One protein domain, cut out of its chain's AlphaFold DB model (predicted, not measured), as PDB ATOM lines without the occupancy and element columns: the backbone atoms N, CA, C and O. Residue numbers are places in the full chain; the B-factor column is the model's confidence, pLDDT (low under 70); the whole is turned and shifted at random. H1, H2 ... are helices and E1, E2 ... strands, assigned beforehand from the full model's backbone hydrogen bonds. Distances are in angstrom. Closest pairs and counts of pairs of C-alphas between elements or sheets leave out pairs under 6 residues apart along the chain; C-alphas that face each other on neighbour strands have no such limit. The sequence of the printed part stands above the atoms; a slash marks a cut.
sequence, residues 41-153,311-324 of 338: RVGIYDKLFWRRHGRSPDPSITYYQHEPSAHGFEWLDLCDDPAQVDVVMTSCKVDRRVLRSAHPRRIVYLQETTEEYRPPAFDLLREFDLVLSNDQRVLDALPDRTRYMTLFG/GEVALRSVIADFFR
ATOM      1  N   ARG A  41     230.839 154.770 240.537       86.00
ATOM      2  CA  ARG A  41     232.167 154.619 239.933       86.00
ATOM      3  C   ARG A  41     232.384 155.721 238.913       86.00
ATOM      4  O   ARG A  41     231.578 155.887 237.998       86.00
ATOM      5  N   VAL A  42     233.464 156.472 239.055       86.81
ATOM      6  CA  VAL A  42     233.733 157.648 238.239       86.81
ATOM      7  C   VAL A  42     235.078 157.510 237.546       86.81
ATOM      8  O   VAL A  42     236.121 157.399 238.190       86.81
ATOM      9  N   GLY A  43     235.041 157.574 236.222       90.19
ATOM     10  CA  GLY A  43     236.210 157.733 235.378       90.19
ATOM     11  C   GLY A  43     236.771 159.139 235.489       90.19
ATOM     12  O   GLY A  43     236.180 160.068 234.938       90.19
ATOM     13  N   ILE A  44     237.875 159.333 236.208       86.62
ATOM     14  CA  ILE A  44     238.410 160.671 236.471       86.62
ATOM     15  C   ILE A  44     239.523 161.041 235.490       86.62
ATOM     16  O   ILE A  44     240.519 160.339 235.324       86.62
ATOM     17  N   TYR A  45     239.344 162.183 234.833       85.06
ATOM     18  CA  TYR A  45     240.273 162.769 233.871       85.06
ATOM     19  C   TYR A  45     240.846 164.073 234.416       85.06
ATOM     20  O   TYR A  45     240.937 165.074 233.716       85.06
ATOM     21  N   ASP A  46     241.225 164.082 235.689       74.50
ATOM     22  CA  ASP A  46     241.840 165.247 236.307       74.50
ATOM     23  C   ASP A  46     242.936 164.834 237.287       74.50
ATOM     24  O   ASP A  46     242.863 163.791 237.931       74.50
ATOM     25  N   LYS A  47     243.953 165.686 237.409       62.41
ATOM     26  CA  LYS A  47     245.017 165.565 238.408       62.41
ATOM     27  C   LYS A  47     244.705 166.357 239.684       62.41
ATOM     28  O   LYS A  47     245.439 166.238 240.654       62.41
ATOM     29  N   LEU A  48     243.654 167.179 239.714       59.38
ATOM     30  CA  LEU A  48     243.196 167.876 240.925       59.38
ATOM     31  C   LEU A  48     242.629 166.911 241.974       59.38
ATOM     32  O   LEU A  48     242.739 167.181 243.163       59.38
ATOM     33  N   PHE A  49     242.108 165.760 241.544       57.59
ATOM     34  CA  PHE A  49     241.711 164.655 242.423       57.59
ATOM     35  C   PHE A  49     242.854 163.662 242.682       57.59
ATOM     36  O   PHE A  49     242.608 162.515 243.049       57.59
ATOM     37  N   TRP A  50     244.112 164.050 242.425       49.38
ATOM     38  CA  TRP A  50     245.225 163.114 242.525       49.38
ATOM     39  C   TRP A  50     245.357 162.545 243.936       49.38
ATOM     40  O   TRP A  50     245.497 163.268 244.923       49.38
ATOM     41  N   ARG A  51     245.393 161.212 243.969       48.38
ATOM     42  CA  ARG A  51     245.591 160.319 245.109       48.38
ATOM     43  C   ARG A  51     246.953 160.508 245.785       48.38
ATOM     44  O   ARG A  51     247.780 159.597 245.803       48.38
ATOM     45  N   ARG A  52     247.202 161.642 246.435       41.59
ATOM     46  CA  ARG A  52     247.985 161.555 247.671       41.59
ATOM     47  C   ARG A  52     246.998 161.186 248.767       41.59
ATOM     48  O   ARG A  52     246.431 162.041 249.430       41.59
ATOM     49  N   HIS A  53     246.811 159.878 248.941       46.34
ATOM     50  CA  HIS A  53     246.433 159.295 250.227       46.34
ATOM     51  C   HIS A  53     247.545 159.632 251.235       46.34
ATOM     52  O   HIS A  53     248.400 158.813 251.559       46.34
ATOM     53  N   GLY A  54     247.622 160.902 251.614       43.03
ATOM     54  CA  GLY A  54     248.731 161.496 252.332       43.03
ATOM     55  C   GLY A  54     248.460 162.980 252.501       43.03
ATOM     56  O   GLY A  54     248.192 163.676 251.522       43.03
ATOM     57  N   ARG A  55     248.504 163.441 253.755       47.84
ATOM     58  CA  ARG A  55     248.389 164.854 254.133       47.84
ATOM     59  C   ARG A  55     249.216 165.697 253.152       47.84
ATOM     60  O   ARG A  55     250.359 165.340 252.851       47.84
ATOM     61  N   SER A  56     248.648 166.794 252.639       48.19
ATOM     62  CA  SER A  56     249.466 167.847 252.027       48.19
ATOM     63  C   SER A  56     250.658 168.111 252.960       48.19
ATOM     64  O   SER A  56     250.442 168.200 254.171       48.19
ATOM     65  N   PRO A  57     251.905 168.197 252.455       48.47
ATOM     66  CA  PRO A  57     253.040 168.534 253.312       48.47
ATOM     67  C   PRO A  57     252.882 169.935 253.917       48.47
ATOM     68  O   PRO A  57     253.499 170.232 254.934       48.47
ATOM     69  N   ASP A  58     252.042 170.772 253.303       51.28
ATOM     70  CA  ASP A  58     251.610 172.045 253.851       51.28
ATOM     71  C   ASP A  58     250.301 171.862 254.654       51.28
ATOM     72  O   ASP A  58     249.259 171.584 254.043       51.28
ATOM     73  N   PRO A  59     250.335 172.022 255.991       52.91
ATOM     74  CA  PRO A  59     249.179 171.886 256.880       52.91
ATOM     75  C   PRO A  59     248.118 172.983 256.706       52.91
ATOM     76  O   PRO A  59     246.990 172.828 257.179       52.91
ATOM     77  N   SER A  60     248.462 174.086 256.029       48.59
ATOM     78  CA  SER A  60     247.545 175.196 255.750       48.59
ATOM     79  C   SER A  60     246.654 174.932 254.533       48.59
ATOM     80  O   SER A  60     245.618 175.581 254.351       48.59
ATOM     81  N   ILE A  61     247.034 173.951 253.708       54.31
ATOM     82  CA  ILE A  61     246.302 173.565 252.512       54.31
ATOM     83  C   ILE A  61     245.304 172.466 252.859       54.31
ATOM     84  O   ILE A  61     245.647 171.328 253.189       54.31
ATOM     85  N   THR A  62     244.034 172.802 252.700       55.22
ATOM     86  CA  THR A  62     242.946 171.854 252.851       55.22
ATOM     87  C   THR A  62     242.833 171.007 251.585       55.22
ATOM     88  O   THR A  62     242.360 171.481 250.563       55.22
ATOM     89  N   TYR A  63     243.287 169.756 251.645       53.62
ATOM     90  CA  TYR A  63     243.020 168.726 250.630       53.62
ATOM     91  C   TYR A  63     242.782 167.368 251.299       53.62
ATOM     92  O   TYR A  63     243.259 166.339 250.820       53.62
ATOM     93  N   TYR A  64     242.081 167.336 252.438       52.00
ATOM     94  CA  TYR A  64     241.616 166.052 252.946       52.00
ATOM     95  C   TYR A  64     240.410 165.611 252.116       52.00
ATOM     96  O   TYR A  64     239.310 166.137 252.268       52.00
ATOM     97  N   GLN A  65     240.650 164.672 251.208       55.56
ATOM     98  CA  GLN A  65     239.613 163.912 250.520       55.56
ATOM     99  C   GLN A  65     239.480 162.578 251.252       55.56
ATOM    100  O   GLN A  65     240.487 161.916 251.525       55.56
ATOM    101  N   HIS A  66     238.257 162.202 251.626       53.75
ATOM    102  CA  HIS A  66     238.029 160.908 252.266       53.75
ATOM    103  C   HIS A  66     238.376 159.778 251.297       53.75
ATOM    104  O   HIS A  66     238.296 159.944 250.078       53.75
ATOM    105  N   GLU A  67     238.728 158.604 251.830       56.22
ATOM    106  CA  GLU A  67     238.865 157.433 250.973       56.22
ATOM    107  C   GLU A  67     237.515 157.187 250.268       56.22
ATOM    108  O   GLU A  67     236.502 156.985 250.945       56.22
ATOM    109  N   PRO A  68     237.464 157.229 248.923       54.97
ATOM    110  CA  PRO A  68     236.201 157.225 248.182       54.97
ATOM    111  C   PRO A  68     235.344 155.992 248.503       54.97
ATOM    112  O   PRO A  68     234.113 156.067 248.586       54.97
ATOM    113  N   SER A  69     236.013 154.862 248.753       55.97
ATOM    114  CA  SER A  69     235.430 153.558 249.075       55.97
ATOM    115  C   SER A  69     234.519 153.600 250.309       55.97
ATOM    116  O   SER A  69     233.446 152.995 250.288       55.97
ATOM    117  N   ALA A  70     234.876 154.379 251.336       59.03
ATOM    118  CA  ALA A  70     234.130 154.493 252.594       59.03
ATOM    119  C   ALA A  70     232.743 155.147 252.433       59.03
ATOM    120  O   ALA A  70     231.896 155.069 253.323       59.03
ATOM    121  N   HIS A  71     232.491 155.778 251.286       63.75
ATOM    122  CA  HIS A  71     231.309 156.596 251.026       63.75
ATOM    123  C   HIS A  71     230.536 156.171 249.768       63.75
ATOM    124  O   HIS A  71     229.638 156.872 249.282       63.75
ATOM    125  N   GLY A  72     230.858 154.988 249.243       71.38
ATOM    126  CA  GLY A  72     230.262 154.479 248.016       71.38
ATOM    127  C   GLY A  72     230.706 155.265 246.783       71.38
ATOM    128  O   GLY A  72     229.922 155.406 245.852       71.38
ATOM    129  N   PHE A  73     231.933 155.782 246.768       75.75
ATOM    130  CA  PHE A  73     232.598 156.289 245.573       75.75
ATOM    131  C   PHE A  73     233.748 155.394 245.149       75.75
ATOM    132  O   PHE A  73     234.394 154.731 245.957       75.75
ATOM    133  N   GLU A  74     234.053 155.412 243.862       79.06
ATOM    134  CA  GLU A  74     235.271 154.818 243.338       79.06
ATOM    135  C   GLU A  74     235.809 155.681 242.203       79.06
ATOM    136  O   GLU A  74     235.092 155.941 241.241       79.06
ATOM    137  N   TRP A  75     237.064 156.116 242.310       80.44
ATOM    138  CA  TRP A  75     237.752 156.823 241.230       80.44
ATOM    139  C   TRP A  75     238.548 155.825 240.398       80.44
ATOM    140  O   TRP A  75     239.420 155.141 240.936       80.44
ATOM    141  N   LEU A  76     238.283 155.765 239.098       84.31
ATOM    142  CA  LEU A  76     239.083 155.008 238.144       84.31
ATOM    143  C   LEU A  76     239.805 156.004 237.240       84.31
ATOM    144  O   LEU A  76     239.173 156.761 236.502       84.31
ATOM    145  N   ASP A  77     241.131 156.030 237.320       84.69
ATOM    146  CA  ASP A  77     241.936 157.001 236.585       84.69
ATOM    147  C   ASP A  77     241.848 156.742 235.082       84.69
ATOM    148  O   ASP A  77     242.125 155.637 234.615       84.69
ATOM    149  N   LEU A  78     241.491 157.783 234.323       86.06
ATOM    150  CA  LEU A  78     241.467 157.772 232.855       86.06
ATOM    151  C   LEU A  78     240.638 156.630 232.243       86.06
ATOM    152  O   LEU A  78     240.902 156.217 231.115       86.06
ATOM    153  N   CYS A  79     239.644 156.130 232.978       88.44
ATOM    154  CA  CYS A  79     238.763 155.065 232.530       88.44
ATOM    155  C   CYS A  79     237.464 155.649 231.982       88.44
ATOM    156  O   CYS A  79     236.746 156.330 232.708       88.44
ATOM    157  N   ASP A  80     237.112 155.328 230.744       90.81
ATOM    158  CA  ASP A  80     235.806 155.652 230.171       90.81
ATOM    159  C   ASP A  80     235.008 154.450 229.677       90.81
ATOM    160  O   ASP A  80     233.949 154.628 229.076       90.81
ATOM    161  N   ASP A  81     235.474 153.238 229.970       88.62
ATOM    162  CA  ASP A  81     234.737 152.015 229.684       88.62
ATOM    163  C   ASP A  81     233.399 152.007 230.456       88.62
ATOM    164  O   ASP A  81     233.408 151.884 231.689       88.62
ATOM    165  N   PRO A  82     232.239 152.085 229.771       85.44
ATOM    166  CA  PRO A  82     230.929 152.067 230.423       85.44
ATOM    167  C   PRO A  82     230.630 150.764 231.190       85.44
ATOM    168  O   PRO A  82     229.675 150.698 231.969       85.44
ATOM    169  N   ALA A  83     231.415 149.696 230.991       85.06
ATOM    170  CA  ALA A  83     231.335 148.488 231.813       85.06
ATOM    171  C   ALA A  83     231.973 148.680 233.205       85.06
ATOM    172  O   ALA A  83     231.542 148.053 234.187       85.06
ATOM    173  N   GLN A  84     232.963 149.567 233.316       86.38
ATOM    174  CA  GLN A  84     233.766 149.781 234.522       86.38
ATOM    175  C   GLN A  84     233.350 151.022 235.310       86.38
ATOM    176  O   GLN A  84     233.347 150.977 236.541       86.38
ATOM    177  N   VAL A  85     232.951 152.097 234.630       90.19
ATOM    178  CA  VAL A  85     232.545 153.359 235.260       90.19
ATOM    179  C   VAL A  85     231.091 153.686 234.964       90.19
ATOM    180  O   VAL A  85     230.522 153.248 233.969       90.19
ATOM    181  N   ASP A  86     230.477 154.451 235.858       88.94
ATOM    182  CA  ASP A  86     229.092 154.873 235.721       88.94
ATOM    183  C   ASP A  86     228.955 156.275 235.110       88.94
ATOM    184  O   ASP A  86     227.914 156.581 234.520       88.94
ATOM    185  N   VAL A  87     229.979 157.120 235.277       90.94
ATOM    186  CA  VAL A  87     230.139 158.469 234.707       90.94
ATOM    187  C   VAL A  87     231.625 158.740 234.451       90.94
ATOM    188  O   VAL A  87     232.482 158.133 235.094       90.94
ATOM    189  N   VAL A  88     231.942 159.683 233.564       92.50
ATOM    190  CA  VAL A  88     233.302 160.229 233.407       92.50
ATOM    191  C   VAL A  88     233.314 161.705 233.780       92.50
ATOM    192  O   VAL A  88     232.341 162.413 233.513       92.50
ATOM    193  N   MET A  89     234.385 162.180 234.410       90.88
ATOM    194  CA  MET A  89     234.431 163.519 234.993       90.88
ATOM    195  C   MET A  89     235.800 164.193 234.845       90.88
ATOM    196  O   MET A  89     236.841 163.552 234.965       90.88
ATOM    197  N   THR A  90     235.789 165.510 234.646       88.81
ATOM    198  CA  THR A  90     236.946 166.418 234.789       88.81
ATOM    199  C   THR A  90     236.585 167.577 235.725       88.81
ATOM    200  O   THR A  90     235.398 167.856 235.902       88.81
ATOM    201  N   SER A  91     237.568 168.272 236.313       85.44
ATOM    202  CA  SER A  91     237.320 169.462 237.139       85.44
ATOM    203  C   SER A  91     237.633 170.777 236.402       85.44
ATOM    204  O   SER A  91     237.619 170.820 235.169       85.44
ATOM    205  N   CYS A  92     237.891 171.864 237.138       76.50
ATOM    206  CA  CYS A  92     238.049 173.232 236.643       76.50
ATOM    207  C   CYS A  92     239.195 173.434 235.631       76.50
ATOM    208  O   CYS A  92     239.192 174.436 234.921       76.50
ATOM    209  N   LYS A  93     240.140 172.490 235.502       76.75
ATOM    210  CA  LYS A  93     241.189 172.518 234.459       76.75
ATOM    211  C   LYS A  93     240.766 171.893 233.125       76.75
ATOM    212  O   LYS A  93     241.523 171.994 232.164       76.75
ATOM    213  N   VAL A  94     239.579 171.285 233.075       80.19
ATOM    214  CA  VAL A  94     238.915 170.679 231.908       80.19
ATOM    215  C   VAL A  94     239.872 169.936 230.977       80.19
ATOM    216  O   VAL A  94     240.347 170.457 229.963       80.19
ATOM    217  N   ASP A  95     240.106 168.662 231.273       85.44
ATOM    218  CA  ASP A  95     240.831 167.783 230.370       85.44
ATOM    219  C   ASP A  95     239.962 167.408 229.162       85.44
ATOM    220  O   ASP A  95     238.970 166.678 229.251       85.44
ATOM    221  N   ARG A  96     240.375 167.881 227.981       84.12
ATOM    222  CA  ARG A  96     239.666 167.646 226.714       84.12
ATOM    223  C   ARG A  96     239.581 166.169 226.315       84.12
ATOM    224  O   ARG A  96     238.865 165.853 225.368       84.12
ATOM    225  N   ARG A  97     240.292 165.253 226.983       87.25
ATOM    226  CA  ARG A  97     240.098 163.806 226.795       87.25
ATOM    227  C   ARG A  97     238.682 163.369 227.160       87.25
ATOM    228  O   ARG A  97     238.143 162.539 226.439       87.25
ATOM    229  N   VAL A  98     238.044 163.983 228.165       88.19
ATOM    230  CA  VAL A  98     236.640 163.681 228.511       88.19
ATOM    231  C   VAL A  98     235.700 163.957 227.344       88.19
ATOM    232  O   VAL A  98     234.775 163.191 227.101       88.19
ATOM    233  N   LEU A  99     235.959 165.014 226.574       85.81
ATOM    234  CA  LEU A  99     235.139 165.360 225.410       85.81
ATOM    235  C   LEU A  99     235.263 164.333 224.280       85.81
ATOM    236  O   LEU A  99     234.315 164.130 223.525       85.81
ATOM    237  N   ARG A 100     236.415 163.657 224.184       88.00
ATOM    238  CA  ARG A 100     236.650 162.562 223.229       88.00
ATOM    239  C   ARG A 100     236.103 161.220 223.703       88.00
ATOM    240  O   ARG A 100     236.031 160.297 222.896       88.00
ATOM    241  N   SER A 101     235.731 161.111 224.977       88.81
ATOM    242  CA  SER A 101     235.160 159.891 225.525       88.81
ATOM    243  C   SER A 101     233.849 159.535 224.824       88.81
ATOM    244  O   SER A 101     233.007 160.398 224.554       88.81
ATOM    245  N   ALA A 102     233.659 158.244 224.559       86.44
ATOM    246  CA  ALA A 102     232.389 157.716 224.067       86.44
ATOM    247  C   ALA A 102     231.351 157.516 225.189       86.44
ATOM    248  O   ALA A 102     230.216 157.132 224.902       86.44
ATOM    249  N   HIS A 103     231.717 157.772 226.451       90.38
ATOM    250  CA  HIS A 103     230.845 157.553 227.597       90.38
ATOM    251  C   HIS A 103     229.594 158.457 227.533       90.38
ATOM    252  O   HIS A 103     229.720 159.664 227.313       90.38
ATOM    253  N   PRO A 104     228.377 157.927 227.767       85.38
ATOM    254  CA  PRO A 104     227.120 158.674 227.604       85.38
ATOM    255  C   PRO A 104     226.815 159.669 228.736       85.38
ATOM    256  O   PRO A 104     225.764 160.304 228.734       85.38
ATOM    257  N   ARG A 105     227.679 159.740 229.752       91.19
ATOM    258  CA  ARG A 105     227.523 160.606 230.929       91.19
ATOM    259  C   ARG A 105     228.858 161.270 231.238       91.19
ATOM    260  O   ARG A 105     229.682 160.688 231.948       91.19
ATOM    261  N   ARG A 106     229.086 162.439 230.646       92.62
ATOM    262  CA  ARG A 106     230.291 163.260 230.798       92.62
ATOM    263  C   ARG A 106     229.988 164.452 231.687       92.62
ATOM    264  O   ARG A 106     229.056 165.211 231.422       92.62
ATOM    265  N   ILE A 107     230.790 164.617 232.726       92.88
ATOM    266  CA  ILE A 107     230.600 165.631 233.755       92.88
ATOM    267  C   ILE A 107     231.798 166.575 233.757       92.88
ATOM    268  O   ILE A 107     232.949 166.142 233.680       92.88
ATOM    269  N   VAL A 108     231.534 167.867 233.888       91.94
ATOM    270  CA  VAL A 108     232.552 168.844 234.282       91.94
ATOM    271  C   VAL A 108     232.167 169.436 235.625       91.94
ATOM    272  O   VAL A 108     231.030 169.859 235.818       91.94
ATOM    273  N   TYR A 109     233.115 169.461 236.556       89.94
ATOM    274  CA  TYR A 109     232.948 170.112 237.846       89.94
ATOM    275  C   TYR A 109     233.818 171.363 237.923       89.94
ATOM    276  O   TYR A 109     235.029 171.301 238.132       89.94
ATOM    277  N   LEU A 110     233.185 172.521 237.764       88.62
ATOM    278  CA  LEU A 110     233.783 173.835 237.977       88.62
ATOM    279  C   LEU A 110     233.900 174.080 239.487       88.62
ATOM    280  O   LEU A 110     233.130 174.826 240.082       88.62
ATOM    281  N   GLN A 111     234.811 173.338 240.110       83.50
ATOM    282  CA  GLN A 111     234.968 173.248 241.559       83.50
ATOM    283  C   GLN A 111     235.510 174.539 242.176       83.50
ATOM    284  O   GLN A 111     235.003 175.012 243.189       83.50
ATOM    285  N   GLU A 112     236.552 175.087 241.564       85.06
ATOM    286  CA  GLU A 112     237.200 176.316 242.007       85.06
ATOM    287  C   GLU A 112     236.455 177.557 241.520       85.06
ATOM    288  O   GLU A 112     235.532 177.483 240.702       85.06
ATOM    289  N   THR A 113     236.890 178.717 242.004       86.44
ATOM    290  CA  THR A 113     236.341 179.977 241.518       86.44
ATOM    291  C   THR A 113     236.650 180.207 240.040       86.44
ATOM    292  O   THR A 113     237.775 180.000 239.575       86.44
ATOM    293  N   THR A 114     235.652 180.706 239.307       84.88
ATOM    294  CA  THR A 114     235.766 181.057 237.886       84.88
ATOM    295  C   THR A 114     236.696 182.244 237.619       84.88
ATOM    296  O   THR A 114     237.098 182.461 236.476       84.88
ATOM    297  N   GLU A 115     237.084 183.000 238.651       86.50
ATOM    298  CA  GLU A 115     238.103 184.048 238.537       86.50
ATOM    299  C   GLU A 115     239.536 183.495 238.551       86.50
ATOM    300  O   GLU A 115     240.409 184.046 237.882       86.50
ATOM    301  N   GLU A 116     239.770 182.390 239.266       86.00
ATOM    302  CA  GLU A 116     241.046 181.658 239.277       86.00
ATOM    303  C   GLU A 116     241.155 180.778 238.030       86.00
ATOM    304  O   GLU A 116     242.154 180.798 237.311       86.00
ATOM    305  N   TYR A 117     240.096 180.012 237.768       83.12
ATOM    306  CA  TYR A 117     240.006 179.075 236.661       83.12
ATOM    307  C   TYR A 117     238.825 179.458 235.789       83.12
ATOM    308  O   TYR A 117     237.699 179.005 236.001       83.12
ATOM    309  N   ARG A 118     239.095 180.307 234.791       81.81
ATOM    310  CA  ARG A 118     238.063 180.740 233.847       81.81
ATOM    311  C   ARG A 118     237.381 179.522 233.231       81.81
ATOM    312  O   ARG A 118     238.080 178.670 232.671       81.81
ATOM    313  N   PRO A 119     236.042 179.437 233.304       78.25
ATOM    314  CA  PRO A 119     235.332 178.337 232.696       78.25
ATOM    315  C   PRO A 119     235.581 178.370 231.186       78.25
ATOM    316  O   PRO A 119     235.799 179.446 230.609       78.25
ATOM    317  N   PRO A 120     235.543 177.210 230.518       81.44
ATOM    318  CA  PRO A 120     235.521 177.190 229.069       81.44
ATOM    319  C   PRO A 120     234.361 178.014 228.510       81.44
ATOM    320  O   PRO A 120     233.377 178.287 229.199       81.44
ATOM    321  N   ALA A 121     234.448 178.348 227.222       86.06
ATOM    322  CA  ALA A 121     233.320 178.931 226.507       86.06
ATOM    323  C   ALA A 121     232.056 178.072 226.699       86.06
ATOM    324  O   ALA A 121     232.138 176.840 226.718       86.06
ATOM    325  N   PHE A 122     230.890 178.716 226.801       84.94
ATOM    326  CA  PHE A 122     229.618 178.017 227.017       84.94
ATOM    327  C   PHE A 122     229.339 176.938 225.969       84.94
ATOM    328  O   PHE A 122     228.764 175.907 226.306       84.94
ATOM    329  N   ASP A 123     229.798 177.123 224.730       86.00
ATOM    330  CA  ASP A 123     229.675 176.106 223.681       86.00
ATOM    331  C   ASP A 123     230.403 174.806 224.031       86.00
ATOM    332  O   ASP A 123     229.860 173.732 223.797       86.00
ATOM    333  N   LEU A 124     231.563 174.884 224.691       88.38
ATOM    334  CA  LEU A 124     232.256 173.696 225.189       88.38
ATOM    335  C   LEU A 124     231.520 173.082 226.385       88.38
ATOM    336  O   LEU A 124     231.433 171.864 226.501       88.38
ATOM    337  N   LEU A 125     230.975 173.909 227.284       90.31
ATOM    338  CA  LEU A 125     230.202 173.419 228.432       90.31
ATOM    339  C   LEU A 125     228.944 172.652 227.993       90.31
ATOM    340  O   LEU A 125     228.572 171.676 228.638       90.31
ATOM    341  N   ARG A 126     228.333 173.034 226.864       89.44
ATOM    342  CA  ARG A 126     227.190 172.324 226.257       89.44
ATOM    343  C   ARG A 126     227.530 170.920 225.761       89.44
ATOM    344  O   ARG A 126     226.615 170.118 225.587       89.44
ATOM    345  N   GLU A 127     228.806 170.614 225.539       89.69
ATOM    346  CA  GLU A 127     229.231 169.268 225.149       89.69
ATOM    347  C   GLU A 127     229.171 168.266 226.310       89.69
ATOM    348  O   GLU A 127     229.171 167.058 226.057       89.69
ATOM    349  N   PHE A 128     229.092 168.740 227.558       91.88
ATOM    350  CA  PHE A 128     228.924 167.902 228.743       91.88
ATOM    351  C   PHE A 128     227.446 167.583 229.015       91.88
ATOM    352  O   PHE A 128     226.525 168.350 228.708       91.88
ATOM    353  N   ASP A 129     227.220 166.422 229.623       91.88
ATOM    354  CA  ASP A 129     225.889 165.940 229.994       91.88
ATOM    355  C   ASP A 129     225.435 166.534 231.338       91.88
ATOM    356  O   ASP A 129     224.242 166.739 231.541       91.88
ATOM    357  N   LEU A 130     226.389 166.865 232.218       92.44
ATOM    358  CA  LEU A 130     226.174 167.587 233.473       92.44
ATOM    359  C   LEU A 130     227.332 168.560 233.741       92.44
ATOM    360  O   LEU A 130     228.506 168.193 233.668       92.44
ATOM    361  N   VAL A 131     226.994 169.790 234.109       92.25
ATOM    362  CA  VAL A 131     227.928 170.825 234.562       92.25
ATOM    363  C   VAL A 131     227.653 171.110 236.039       92.25
ATOM    364  O   VAL A 131     226.601 171.625 236.409       92.25
ATOM    365  N   LEU A 132     228.597 170.780 236.909       91.81
ATOM    366  CA  LEU A 132     228.540 171.146 238.322       91.81
ATOM    367  C   LEU A 132     229.249 172.485 238.497       91.81
ATOM    368  O   LEU A 132     230.410 172.610 238.111       91.81
ATOM    369  N   SER A 133     228.562 173.488 239.039       89.44
ATOM    370  CA  SER A 133     229.098 174.850 239.138       89.44
ATOM    371  C   SER A 133     228.659 175.546 240.418       89.44
ATOM    372  O   SER A 133     227.544 175.344 240.893       89.44
ATOM    373  N   ASN A 134     229.523 176.412 240.935       87.12
ATOM    374  CA  ASN A 134     229.214 177.361 242.005       87.12
ATOM    375  C   ASN A 134     228.896 178.777 241.472       87.12
ATOM    376  O   ASN A 134     228.545 179.655 242.251       87.12
ATOM    377  N   ASP A 135     229.029 179.003 240.160       87.12
ATOM    378  CA  ASP A 135     228.851 180.306 239.508       87.12
ATOM    379  C   ASP A 135     227.445 180.441 238.914       87.12
ATOM    380  O   ASP A 135     227.102 179.727 237.964       87.12
ATOM    381  N   GLN A 136     226.662 181.388 239.440       84.88
ATOM    382  CA  GLN A 136     225.282 181.645 239.016       84.88
ATOM    383  C   GLN A 136     225.156 181.897 237.510       84.88
ATOM    384  O   GLN A 136     224.228 181.402 236.883       84.88
ATOM    385  N   ARG A 137     226.133 182.565 236.883       86.69
ATOM    386  CA  ARG A 137     226.096 182.854 235.438       86.69
ATOM    387  C   ARG A 137     226.113 181.578 234.606       86.69
ATOM    388  O   ARG A 137     225.525 181.531 233.531       86.69
ATOM    389  N   VAL A 138     226.814 180.548 235.087       88.94
ATOM    390  CA  VAL A 138     226.838 179.235 234.435       88.94
ATOM    391  C   VAL A 138     225.506 178.523 234.635       88.94
ATOM    392  O   VAL A 138     225.000 177.945 233.677       88.94
ATOM    393  N   LEU A 139     224.938 178.598 235.844       88.62
ATOM    394  CA  LEU A 139     223.640 178.001 236.171       88.62
ATOM    395  C   LEU A 139     222.516 178.591 235.308       88.62
ATOM    396  O   LEU A 139     221.744 177.843 234.715       88.62
ATOM    397  N   ASP A 140     222.487 179.916 235.167       88.56
ATOM    398  CA  ASP A 140     221.481 180.636 234.380       88.56
ATOM    399  C   ASP A 140     221.627 180.378 232.875       88.56
ATOM    400  O   ASP A 140     220.640 180.307 232.143       88.56
ATOM    401  N   ALA A 141     222.863 180.231 232.388       89.19
ATOM    402  CA  ALA A 141     223.129 180.023 230.969       89.19
ATOM    403  C   ALA A 141     222.774 178.607 230.483       89.19
ATOM    404  O   ALA A 141     222.540 178.419 229.285       89.19
ATOM    405  N   LEU A 142     222.788 177.603 231.371       89.00
ATOM    406  CA  LEU A 142     222.634 176.181 231.031       89.00
ATOM    407  C   LEU A 142     221.732 175.406 232.029       89.00
ATOM    408  O   LEU A 142     222.107 174.302 232.440       89.00
ATOM    409  N   PRO A 143     220.526 175.898 232.378       87.06
ATOM    410  CA  PRO A 143     219.736 175.412 233.522       87.06
ATOM    411  C   PRO A 143     219.372 173.918 233.455       87.06
ATOM    412  O   PRO A 143     219.371 173.214 234.470       87.06
ATOM    413  N   ASP A 144     219.144 173.390 232.250       86.44
ATOM    414  CA  ASP A 144     218.798 171.976 232.038       86.44
ATOM    415  C   ASP A 144     219.979 171.020 232.249       86.44
ATOM    416  O   ASP A 144     219.791 169.817 232.433       86.44
ATOM    417  N   ARG A 145     221.207 171.544 232.213       86.25
ATOM    418  CA  ARG A 145     222.454 170.767 232.265       86.25
ATOM    419  C   ARG A 145     223.290 171.071 233.489       86.25
ATOM    420  O   ARG A 145     224.231 170.337 233.769       86.25
ATOM    421  N   THR A 146     222.978 172.137 234.212       90.62
ATOM    422  CA  THR A 146     223.760 172.546 235.367       90.62
ATOM    423  C   THR A 146     223.118 172.153 236.678       90.62
ATOM    424  O   THR A 146     221.900 172.237 236.845       90.62
ATOM    425  N   ARG A 147     223.941 171.799 237.660       90.06
ATOM    426  CA  ARG A 147     223.521 171.748 239.060       90.06
ATOM    427  C   ARG A 147     224.478 172.562 239.905       90.06
ATOM    428  O   ARG A 147     225.690 172.529 239.688       90.06
ATOM    429  N   TYR A 148     223.908 173.281 240.868       87.31
ATOM    430  CA  TYR A 148     224.712 173.972 241.857       87.31
ATOM    431  C   TYR A 148     225.551 172.949 242.628       87.31
ATOM    432  O   TYR A 148     225.026 171.960 243.144       87.31
ATOM    433  N   MET A 149     226.849 173.209 242.713       85.44
ATOM    434  CA  MET A 149     227.776 172.475 243.560       85.44
ATOM    435  C   MET A 149     228.824 173.452 244.071       85.44
ATOM    436  O   MET A 149     229.619 173.980 243.296       85.44
ATOM    437  N   THR A 150     228.828 173.680 245.380       79.50
ATOM    438  CA  THR A 150     229.852 174.506 246.026       79.50
ATOM    439  C   THR A 150     231.170 173.748 246.171       79.50
ATOM    440  O   THR A 150     231.227 172.543 245.906       79.50
ATOM    441  N   LEU A 151     232.225 174.426 246.627       76.44
ATOM    442  CA  LEU A 151     233.450 173.791 247.108       76.44
ATOM    443  C   LEU A 151     233.170 173.116 248.460       76.44
ATOM    444  O   LEU A 151     233.619 173.553 249.520       76.44
ATOM    445  N   PHE A 152     232.344 172.074 248.432       62.59
ATOM    446  CA  PHE A 152     231.959 171.324 249.613       62.59
ATOM    447  C   PHE A 152     232.878 170.117 249.772       62.59
ATOM    448  O   PHE A 152     233.109 169.385 248.814       62.59
ATOM    449  N   GLY A 153     233.394 169.895 250.982       60.88
ATOM    450  CA  GLY A 153     234.165 168.692 251.313       60.88
ATOM    451  C   GLY A 153     235.670 168.764 251.140       60.88
ATOM    452  O   GLY A 153     236.356 167.823 251.516       60.88
ATOM    453  N   GLY A 311     232.667 165.872 250.594       65.88
ATOM    454  CA  GLY A 311     232.417 166.437 249.261       65.88
ATOM    455  C   GLY A 311     232.028 165.378 248.251       65.88
ATOM    456  O   GLY A 311     231.129 165.583 247.443       65.88
ATOM    457  N   GLU A 312     232.632 164.205 248.390       65.44
ATOM    458  CA  GLU A 312     232.304 163.013 247.636       65.44
ATOM    459  C   GLU A 312     230.834 162.644 247.858       65.44
ATOM    460  O   GLU A 312     230.069 162.655 246.905       65.44
ATOM    461  N   VAL A 313     230.357 162.417 249.085       66.19
ATOM    462  CA  VAL A 313     228.949 162.024 249.300       66.19
ATOM    463  C   VAL A 313     227.957 163.065 248.752       66.19
ATOM    464  O   VAL A 313     226.974 162.673 248.122       66.19
ATOM    465  N   ALA A 314     228.222 164.368 248.910       74.50
ATOM    466  CA  ALA A 314     227.382 165.415 248.315       74.50
ATOM    467  C   ALA A 314     227.376 165.333 246.776       74.50
ATOM    468  O   ALA A 314     226.316 165.362 246.144       74.50
ATOM    469  N   LEU A 315     228.554 165.137 246.179       78.81
ATOM    470  CA  LEU A 315     228.722 164.877 244.756       78.81
ATOM    471  C   LEU A 315     227.943 163.626 244.312       78.81
ATOM    472  O   LEU A 315     227.361 163.644 243.228       78.81
ATOM    473  N   ARG A 316     227.841 162.578 245.153       79.44
ATOM    474  CA  ARG A 316     227.080 161.353 244.815       79.44
ATOM    475  C   ARG A 316     225.645 161.710 244.625       79.44
ATOM    476  O   ARG A 316     225.073 161.335 243.616       79.44
ATOM    477  N   SER A 317     225.079 162.362 245.635       78.81
ATOM    478  CA  SER A 317     223.657 162.651 245.690       78.81
ATOM    479  C   SER A 317     223.273 163.525 244.506       78.81
ATOM    480  O   SER A 317     222.338 163.187 243.796       78.81
ATOM    481  N   VAL A 318     224.061 164.560 244.199       83.19
ATOM    482  CA  VAL A 318     223.770 165.454 243.068       83.19
ATOM    483  C   VAL A 318     223.873 164.741 241.716       83.19
ATOM    484  O   VAL A 318     222.976 164.889 240.884       83.19
ATOM    485  N   ILE A 319     224.923 163.943 241.482       85.50
ATOM    486  CA  ILE A 319     225.053 163.156 240.241       85.50
ATOM    487  C   ILE A 319     223.932 162.115 240.154       85.50
ATOM    488  O   ILE A 319     223.341 161.916 239.090       85.50
ATOM    489  N   ALA A 320     223.637 161.460 241.278       79.88
ATOM    490  CA  ALA A 320     222.633 160.423 241.368       79.88
ATOM    491  C   ALA A 320     221.241 160.962 241.008       79.88
ATOM    492  O   ALA A 320     220.566 160.420 240.132       79.88
ATOM    493  N   ASP A 321     220.863 162.074 241.631       81.50
ATOM    494  CA  ASP A 321     219.579 162.740 241.440       81.50
ATOM    495  C   ASP A 321     219.434 163.278 240.007       81.50
ATOM    496  O   ASP A 321     218.386 163.096 239.384       81.50
ATOM    497  N   PHE A 322     220.489 163.884 239.440       84.62
ATOM    498  CA  PHE A 322     220.456 164.441 238.080       84.62
ATOM    499  C   PHE A 322     220.141 163.381 237.019       84.62
ATOM    500  O   PHE A 322     219.279 163.576 236.161       84.62
ATOM    501  N   PHE A 323     220.808 162.233 237.096       82.25
ATOM    502  CA  PHE A 323     220.616 161.135 236.151       82.25
ATOM    503  C   PHE A 323     219.485 160.167 236.564       82.25
ATOM    504  O   PHE A 323     219.286 159.152 235.896       82.25
ATOM    505  N   ARG A 324     218.703 160.508 237.606       71.38
ATOM    506  CA  ARG A 324     217.564 159.736 238.148       71.38
ATOM    507  C   ARG A 324     217.928 158.322 238.599       71.38
ATOM    508  O   ARG A 324     217.268 157.343 238.251       71.38
TER     509      ARG A 324
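Overview. This is residues 41 to 153 and 311 to 324 of the 338 residues of an uncharacterized protein of Acidobacteria bacterium (UniProt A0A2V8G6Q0). Look for a strongly twisted sheet of six short parallel strands, with the one longer helix, H5, packed on one face of it and short helices set about it: H2 beside E3 and E4, H4 at the E6 edge. At the E2 edge H1 touches one end of H5, and before H1 a long loop, residues 45 to 67, reaches away from the sheet. The printed part has 127 residues with five named helices and six named strands, in the order E1 H1 E2 E3 H2 E4 H3 E5 H4 E6 H5; across the sheet the strands run E2 E1 E3 E4 E5 E6. The class is mixed, helices and strands, and under half of the residues are in named elements. The whole is compact, with a radius of gyration of the C-alphas of 14.1 A and spans of 38 by 37 by 25 A.

Along the chain. Find C-alpha 41 at (232.167, 154.619, 239.933); there E1 begins, residues 41 to 44, 9.4 A long. After the loop, H1 takes residues 68 to 71, 5.7 A, and E2 residues 73 to 77, 13.0 A. Next come E3, residues 87 to 90, 10.5 A, and H2, residues 97 to 100, 5.1 A. Find C-alpha 106 at (230.291, 163.260, 230.798), where E4 begins; it takes residues 106 to 110, 13.3 A. H3 follows with residues 122 to 125, 4.8 A, then E5 with residues 130 to 133, 9.7 A, H4 with residues 136 to 141, 8.5 A, and E6 with residues 146 to 148, 6.7 A. Beyond the cut, H5 takes residues 311 to 322, 16.5 A, and ends at C-alpha 322, (220.456, 164.441, 238.080).

Arrangement. Begin with the sheet, whose strand lines turn by 126 degrees from edge to edge. Beside E1 you will find E2, an edge strand, with N 42 and O 74 2.8 A apart, and E3, with N 89 and O 43 2.8 A apart. E3 and E4 have N 107 and O 88 at 2.8 A; E4 and E5, at 7 degrees, have N 110 and O 132 at 2.8 A; E5 and the edge strand E6 have N 147 and O 131 at 2.9 A. Strand-helix-strand units, two parallel neighbour strands with a helix between, are E1, H1, E2; E3, H2, E4; E4, H3, E5; and E5, H4, E6, the last three with right-handed crossovers. H5 is on one face of the sheet, giving two layers, helix and sheet; its closest C-alphas to E6 are those of Val 318 and Arg 147, 7.5 A apart. With residues 312 to 313 alone H5 only just touches H1, with 3 pairs of C-alphas within 8 A, the closest being His 71 and Val 313 at 6.2 A. H1 only grazes the sheet, with residues 68 to 69. H2 is on the sheet at a height of 8.7 A; its closest C-alpha to E3 is that of Val 98, 6.8 A from Met 89. H4 is on the sheet at a height of 8.6 A, over E6 and along the strands, at 18 degrees to E6 on the local plane. H3 is only just not on the sheet, with 4 pairs of C-alphas within 10 A, and H4 and H5 are apart. In H4 and H5 every O i to N i+4 pair is within hydrogen-bond range; H1, H2 and H3 are too short for such a pair.

Size, cuts and confidence. The two C-alphas farthest apart are those of Pro 57 and Asp 144, 40.5 A. Residues 154 to 310 are not printed, and C-alphas 153 and 311 are 3.5 A apart across the cut. The links E1 to H1 and E4 to H3 are long. The mean pLDDT of the printed part is 78.4; look for values under 70 at residues 47 to 71, 152 to 153 and 311 to 313.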